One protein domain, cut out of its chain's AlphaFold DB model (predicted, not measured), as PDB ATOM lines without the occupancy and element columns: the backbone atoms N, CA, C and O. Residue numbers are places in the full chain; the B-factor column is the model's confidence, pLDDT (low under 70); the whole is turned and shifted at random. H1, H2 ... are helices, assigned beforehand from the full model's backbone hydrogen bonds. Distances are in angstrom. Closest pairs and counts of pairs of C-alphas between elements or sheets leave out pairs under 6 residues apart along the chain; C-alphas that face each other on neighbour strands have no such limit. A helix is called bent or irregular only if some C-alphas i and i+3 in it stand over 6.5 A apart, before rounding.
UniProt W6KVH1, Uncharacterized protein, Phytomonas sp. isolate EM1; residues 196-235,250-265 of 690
ATOM      1  N   PRO A 196      24.444  35.808 299.993       84.62
ATOM      2  CA  PRO A 196      24.042  37.217 300.119       84.62
ATOM      3  C   PRO A 196      23.033  37.694 299.054       84.62
ATOM      4  O   PRO A 196      22.570  38.835 299.093       84.62
ATOM      5  N   PHE A 197      22.615  36.811 298.146       85.56
ATOM      6  CA  PHE A 197      21.547  37.008 297.166       85.56
ATOM      7  C   PHE A 197      20.152  36.547 297.647       85.56
ATOM      8  O   PHE A 197      19.166  36.921 297.007       85.56
ATOM      9  N   LEU A 198      20.053  35.771 298.741       87.75
ATOM     10  CA  LEU A 198      18.794  35.291 299.338       87.75
ATOM     11  C   LEU A 198      18.390  36.114 300.566       87.75
ATOM     12  O   LEU A 198      19.185  36.294 301.483       87.75
ATOM     13  N   SER A 199      17.137  36.562 300.621       87.38
ATOM     14  CA  SER A 199      16.556  37.185 301.820       87.38
ATOM     15  C   SER A 199      16.564  36.227 303.025       87.38
ATOM     16  O   SER A 199      16.393  35.021 302.854       87.38
ATOM     17  N   TYR A 200      16.668  36.772 304.246       86.69
ATOM     18  CA  TYR A 200      16.537  36.027 305.513       86.69
ATOM     19  C   TYR A 200      15.233  35.218 305.613       86.69
ATOM     20  O   TYR A 200      15.174  34.214 306.324       86.69
ATOM     21  N   ARG A 201      14.192  35.638 304.879       88.88
ATOM     22  CA  ARG A 201      12.992  34.839 304.603       88.88
ATOM     23  C   ARG A 201      12.722  34.766 303.109       88.88
ATOM     24  O   ARG A 201      12.704  35.794 302.431       88.88
ATOM     25  N   VAL A 202      12.437  33.564 302.619       83.94
ATOM     26  CA  VAL A 202      12.079  33.287 301.223       83.94
ATOM     27  C   VAL A 202      10.663  32.715 301.208       83.94
ATOM     28  O   VAL A 202      10.410  31.661 301.781       83.94
ATOM     29  N   GLY A 203       9.714  33.436 300.600       77.75
ATOM     30  CA  GLY A 203       8.294  33.055 300.633       77.75
ATOM     31  C   GLY A 203       7.746  32.938 302.064       77.75
ATOM     32  O   GLY A 203       7.170  31.916 302.413       77.75
ATOM     33  N   SER A 204       7.995  33.946 302.908       83.00
ATOM     34  CA  SER A 204       7.730  33.970 304.364       83.00
ATOM     35  C   SER A 204       8.499  32.956 305.229       83.00
ATOM     36  O   SER A 204       8.654  33.193 306.429       83.00
ATOM     37  N   ILE A 205       9.017  31.864 304.668       85.75
ATOM     38  CA  ILE A 205       9.730  30.818 305.411       85.75
ATOM     39  C   ILE A 205      11.154  31.292 305.741       85.75
ATOM     40  O   ILE A 205      11.836  31.871 304.893       85.75
ATOM     41  N   LEU A 206      11.598  31.057 306.978       87.69
ATOM     42  CA  LEU A 206      12.939  31.402 307.458       87.69
ATOM     43  C   LEU A 206      14.029  30.614 306.714       87.69
ATOM     44  O   LEU A 206      13.899  29.405 306.526       87.69
ATOM     45  N   LEU A 207      15.113  31.288 306.308       86.56
ATOM     46  CA  LEU A 207      16.154  30.707 305.448       86.56
ATOM     47  C   LEU A 207      16.782  29.431 306.044       86.56
ATOM     48  O   LEU A 207      16.989  28.469 305.306       86.56
ATOM     49  N   ALA A 208      16.978  29.372 307.368       86.69
ATOM     50  CA  ALA A 208      17.473  28.176 308.060       86.69
ATOM     51  C   ALA A 208      16.589  26.929 307.858       86.69
ATOM     52  O   ALA A 208      17.118  25.834 307.683       86.69
ATOM     53  N   ASN A 209      15.262  27.079 307.795       85.75
ATOM     54  CA  ASN A 209      14.353  25.947 307.567       85.75
ATOM     55  C   ASN A 209      14.464  25.403 306.133       85.75
ATOM     56  O   ASN A 209      14.213  24.226 305.884       85.75
ATOM     57  N   LEU A 210      14.874  26.241 305.175       85.25
ATOM     58  CA  LEU A 210      15.068  25.839 303.781       85.25
ATOM     59  C   LEU A 210      16.441  25.200 303.521       85.25
ATOM     60  O   LEU A 210      16.601  24.577 302.474       85.25
ATOM     61  N   HIS A 211      17.395  25.292 304.456       84.88
ATOM     62  CA  HIS A 211      18.780  24.813 304.324       84.88
ATOM     63  C   HIS A 211      18.889  23.413 303.710       84.88
ATOM     64  O   HIS A 211      19.413  23.266 302.609       84.88
ATOM     65  N   SER A 212      18.293  22.407 304.357       83.31
ATOM     66  CA  SER A 212      18.360  21.010 303.906       83.31
ATOM     67  C   SER A 212      17.766  20.802 302.502       83.31
ATOM     68  O   SER A 212      18.272  19.998 301.723       83.31
ATOM     69  N   ARG A 213      16.733  21.572 302.123       82.44
ATOM     70  CA  ARG A 213      16.144  21.526 300.770       82.44
ATOM     71  C   ARG A 213      17.027  22.212 299.726       82.44
ATOM     72  O   ARG A 213      17.132  21.727 298.606       82.44
ATOM     73  N   VAL A 214      17.667  23.315 300.103       86.38
ATOM     74  CA  VAL A 214      18.607  24.085 299.275       86.38
ATOM     75  C   VAL A 214      19.907  23.308 299.017       86.38
ATOM     76  O   VAL A 214      20.499  23.432 297.946       86.38
ATOM     77  N   GLU A 215      20.339  22.469 299.959       85.44
ATOM     78  CA  GLU A 215      21.467  21.545 299.776       85.44
ATOM     79  C   GLU A 215      21.116  20.334 298.905       85.44
ATOM     80  O   GLU A 215      21.906  19.953 298.043       85.44
ATOM     81  N   GLN A 216      19.928  19.749 299.098       86.69
ATOM     82  CA  GLN A 216      19.466  18.573 298.347       86.69
ATOM     83  C   GLN A 216      19.125  18.871 296.878       86.69
ATOM     84  O   GLN A 216      19.195  17.964 296.046       86.69
ATOM     85  N   ASP A 217      18.741  20.104 296.529       89.75
ATOM     86  CA  ASP A 217      18.335  20.429 295.160       89.75
ATOM     87  C   ASP A 217      19.532  20.580 294.203       89.75
ATOM     88  O   ASP A 217      20.270  21.573 294.202       89.75
ATOM     89  N   ALA A 218      19.696  19.592 293.321       87.25
ATOM     90  CA  ALA A 218      20.776  19.553 292.338       87.25
ATOM     91  C   ALA A 218      20.743  20.722 291.330       87.25
ATOM     92  O   ALA A 218      21.798  21.126 290.827       87.25
ATOM     93  N   SER A 219      19.569  21.299 291.037       87.38
ATOM     94  CA  SER A 219      19.457  22.449 290.130       87.38
ATOM     95  C   SER A 219      19.963  23.731 290.800       87.38
ATOM     96  O   SER A 219      20.738  24.483 290.203       87.38
ATOM     97  N   PHE A 220      19.634  23.917 292.080       90.00
ATOM     98  CA  PHE A 220      20.120  25.012 292.908       90.00
ATOM     99  C   PHE A 220      21.636  24.921 293.111       90.00
ATOM    100  O   PHE A 220      22.354  25.902 292.906       90.00
ATOM    101  N   GLN A 221      22.159  23.731 293.424       90.50
ATOM    102  CA  GLN A 221      23.602  23.518 293.572       90.50
ATOM    103  C   GLN A 221      24.376  23.740 292.261       90.50
ATOM    104  O   GLN A 221      25.472  24.311 292.280       90.50
ATOM    105  N   SER A 222      23.785  23.395 291.112       89.56
ATOM    106  CA  SER A 222      24.331  23.730 289.790       89.56
ATOM    107  C   SER A 222      24.400  25.248 289.565       89.56
ATOM    108  O   SER A 222      25.467  25.779 289.240       89.56
ATOM    109  N   LEU A 223      23.321  25.987 289.850       88.56
ATOM    110  CA  LEU A 223      23.306  27.454 289.780       88.56
ATOM    111  C   LEU A 223      24.317  28.101 290.749       88.56
ATOM    112  O   LEU A 223      25.024  29.037 290.370       88.56
ATOM    113  N   CYS A 224      24.476  27.569 291.963       88.00
ATOM    114  CA  CYS A 224      25.509  27.992 292.915       88.00
ATOM    115  C   CYS A 224      26.937  27.666 292.442       88.00
ATOM    116  O   CYS A 224      27.882  28.389 292.769       88.00
ATOM    117  N   SER A 225      27.134  26.606 291.653       87.56
ATOM    118  CA  SER A 225      28.404  26.340 290.967       87.56
ATOM    119  C   SER A 225      28.680  27.398 289.892       87.56
ATOM    120  O   SER A 225      29.738  28.028 289.911       87.56
ATOM    121  N   ILE A 226      27.695  27.697 289.037       86.62
ATOM    122  CA  ILE A 226      27.782  28.731 287.990       86.62
ATOM    123  C   ILE A 226      28.067  30.115 288.602       86.62
ATOM    124  O   ILE A 226      28.965  30.820 288.139       86.62
ATOM    125  N   ARG A 227      27.384  30.488 289.693       88.62
ATOM    126  CA  ARG A 227      27.650  31.730 290.442       88.62
ATOM    127  C   ARG A 227      29.101  31.794 290.934       88.62
ATOM    128  O   ARG A 227      29.784  32.794 290.710       88.62
ATOM    129  N   ARG A 228      29.603  30.717 291.555       87.88
ATOM    130  CA  ARG A 228      31.000  30.623 292.022       87.88
ATOM    131  C   ARG A 228      32.006  30.699 290.866       87.88
ATOM    132  O   ARG A 228      33.045  31.333 291.027       87.88
ATOM    133  N   GLN A 229      31.703  30.120 289.702       83.81
ATOM    134  CA  GLN A 229      32.535  30.231 288.496       83.81
ATOM    135  C   GLN A 229      32.582  31.665 287.949       83.81
ATOM    136  O   GLN A 229      33.667  32.156 287.648       83.81
ATOM    137  N   ILE A 230      31.440  32.363 287.879       83.88
ATOM    138  CA  ILE A 230      31.361  33.768 287.437       83.88
ATOM    139  C   ILE A 230      32.211  34.673 288.340       83.88
ATOM    140  O   ILE A 230      33.031  35.443 287.839       83.88
ATOM    141  N   ILE A 231      32.078  34.532 289.664       82.25
ATOM    142  CA  ILE A 231      32.854  35.309 290.644       82.25
ATOM    143  C   ILE A 231      34.357  34.999 290.521       82.25
ATOM    144  O   ILE A 231      35.168  35.920 290.417       82.25
ATOM    145  N   ARG A 232      34.747  33.716 290.454       79.44
ATOM    146  CA  ARG A 232      36.156  33.309 290.273       79.44
ATOM    147  C   ARG A 232      36.749  33.822 288.955       79.44
ATOM    148  O   ARG A 232      37.889  34.281 288.950       79.44
ATOM    149  N   GLY A 233      35.983  33.818 287.863       69.44
ATOM    150  CA  GLY A 233      36.411  34.347 286.564       69.44
ATOM    151  C   GLY A 233      36.703  35.853 286.581       69.44
ATOM    152  O   GLY A 233      37.675  36.298 285.972       69.44
ATOM    153  N   ALA A 234      35.921  36.637 287.331       60.66
ATOM    154  CA  ALA A 234      36.166  38.072 287.510       60.66
ATOM    155  C   ALA A 234      37.343  38.391 288.448       60.66
ATOM    156  O   ALA A 234      37.933  39.467 288.342       60.66
ATOM    157  N   VAL A 235      37.711  37.469 289.346       55.50
ATOM    158  CA  VAL A 235      38.942  37.569 290.149       55.50
ATOM    159  C   VAL A 235      40.171  37.212 289.309       55.50
ATOM    160  O   VAL A 235      41.149  37.951 289.335       55.50
ATOM    161  N   GLU A 250      23.836  39.044 288.121       86.56
ATOM    162  CA  GLU A 250      22.471  39.425 288.500       86.56
ATOM    163  C   GLU A 250      21.417  38.444 287.968       86.56
ATOM    164  O   GLU A 250      20.553  38.004 288.723       86.56
ATOM    165  N   ARG A 251      21.523  38.023 286.697       86.94
ATOM    166  CA  ARG A 251      20.631  37.005 286.112       86.94
ATOM    167  C   ARG A 251      20.730  35.656 286.827       86.94
ATOM    168  O   ARG A 251      19.702  35.041 287.083       86.94
ATOM    169  N   VAL A 252      21.937  35.195 287.160       88.88
ATOM    170  CA  VAL A 252      22.127  33.919 287.878       88.88
ATOM    171  C   VAL A 252      21.628  34.021 289.320       88.88
ATOM    172  O   VAL A 252      20.972  33.101 289.803       88.88
ATOM    173  N   GLU A 253      21.861  35.147 289.993       90.94
ATOM    174  CA  GLU A 253      21.316  35.410 291.330       90.94
ATOM    175  C   GLU A 253      19.790  35.555 291.332       90.94
ATOM    176  O   GLU A 253      19.148  35.163 292.307       90.94
ATOM    177  N   GLN A 254      19.191  36.041 290.243       90.50
ATOM    178  CA  GLN A 254      17.742  36.053 290.089       90.50
ATOM    179  C   GLN A 254      17.180  34.640 289.891       90.50
ATOM    180  O   GLN A 254      16.289  34.253 290.639       90.50
ATOM    181  N   CYS A 255      17.768  33.824 289.008       89.88
ATOM    182  CA  CYS A 255      17.394  32.409 288.883       89.88
ATOM    183  C   CYS A 255      17.513  31.655 290.221       89.88
ATOM    184  O   CYS A 255      16.670  30.818 290.532       89.88
ATOM    185  N   LEU A 256      18.524  31.971 291.038       90.00
ATOM    186  CA  LEU A 256      18.679  31.424 292.389       90.00
ATOM    187  C   LEU A 256      17.573  31.895 293.351       90.00
ATOM    188  O   LEU A 256      17.035  31.078 294.096       90.00
ATOM    189  N   ARG A 257      17.185  33.180 293.328       91.62
ATOM    190  CA  ARG A 257      16.036  33.690 294.103       91.62
ATOM    191  C   ARG A 257      14.720  33.026 293.690       91.62
ATOM    192  O   ARG A 257      13.921  32.662 294.555       91.62
ATOM    193  N   ASP A 258      14.509  32.824 292.392       88.94
ATOM    194  CA  ASP A 258      13.303  32.195 291.851       88.94
ATOM    195  C   ASP A 258      13.242  30.693 292.185       88.94
ATOM    196  O   ASP A 258      12.187  30.196 292.591       88.94
ATOM    197  N   ALA A 259      14.381  29.990 292.125       87.44
ATOM    198  CA  ALA A 259      14.516  28.593 292.543       87.44
ATOM    199  C   ALA A 259      14.297  28.413 294.056       87.44
ATOM    200  O   ALA A 259      13.493  27.575 294.460       87.44
ATOM    201  N   ALA A 260      14.913  29.248 294.903       88.56
ATOM    202  CA  ALA A 260      14.652  29.237 296.346       88.56
ATOM    203  C   ALA A 260      13.170  29.521 296.660       88.56
ATOM    204  O   ALA A 260      12.585  28.891 297.539       88.56
ATOM    205  N   SER A 261      12.531  30.415 295.899       87.56
ATOM    206  CA  SER A 261      11.096  30.705 296.020       87.56
ATOM    207  C   SER A 261      10.209  29.543 295.555       87.56
ATOM    208  O   SER A 261       9.089  29.389 296.042       87.56
ATOM    209  N   LEU A 262      10.668  28.710 294.615       86.94
ATOM    210  CA  LEU A 262       9.995  27.461 294.251       86.94
ATOM    211  C   LEU A 262      10.120  26.424 295.374       86.94
ATOM    212  O   LEU A 262       9.088  25.943 295.837       86.94
ATOM    213  N   LEU A 263      11.338  26.182 295.876       86.38
ATOM    214  CA  LEU A 263      11.600  25.278 297.004       86.38
ATOM    215  C   LEU A 263      10.787  25.659 298.249       86.38
ATOM    216  O   LEU A 263      10.213  24.785 298.895       86.38
ATOM    217  N   ALA A 264      10.668  26.957 298.545       85.94
ATOM    218  CA  ALA A 264       9.812  27.476 299.607       85.94
ATOM    219  C   ALA A 264       8.344  27.045 299.426       85.94
ATOM    220  O   ALA A 264       7.763  26.457 300.338       85.94
ATOM    221  N   ARG A 265       7.764  27.243 298.233       85.44
ATOM    222  CA  ARG A 265       6.374  26.850 297.919       85.44
ATOM    223  C   ARG A 265       6.142  25.336 297.965       85.44
ATOM    224  O   ARG A 265       5.069  24.912 298.378       85.44
TER     225      ARG A 265
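Overview. This is residues 196 to 235 and 250 to 265 of the 690 residues of an uncharacterized protein of Phytomonas sp. isolate EM1 (UniProt W6KVH1). Two long helices, H2 and H3, lie side by side but offset, running opposite ways, and the shorter H1 stands crosswise where H2 begins and H3 ends. The printed part has 56 residues with three named helices, H1, H2, H3 in chain order, and no named strand: all helix. It is compact, radius of gyration of the C-alphas 11.4 A, spanning 34 by 19 by 16 A.

Along the chain. Find C-alpha 218 at (20.776, 19.553, 292.338); from there H2, residues 218 to 235, runs 25.7 A. H3, residues 250 to 265, runs 22.5 A to C-alpha 265 at (6.374, 26.850, 297.919). H1, residues 207 to 216, is irregular: C-alphas 209 and 212 are 7.3 A apart.

Arrangement. H2 touches H3 with residues 220 to 227 alone, at a shallow tilt of 22 degrees; closest C-alphas, Arg 227 and Val 252, 6.5 A. H1 touches H3's residues 260 to 264 alone, about perpendicular at 81 degrees; closest C-alphas, Leu 210 and Ala 264, 6.9 A. H1 and H2 only just touch, only at the corner, with 3 C-alpha pairs within 8 A; closest, Val 214 and Phe 220, 6.6 A. Every O i to N i+4 pair is within hydrogen-bond range in H2 and H3, 4 of 6 in H1.

Size, cuts and confidence. C-alphas 235 and 265 are farthest apart, 35.2 A. Residues 236 to 249 are not printed; C-alphas 235 and 250 are 16.7 A apart across this cut. Residues 233 to 235 have pLDDT under 70.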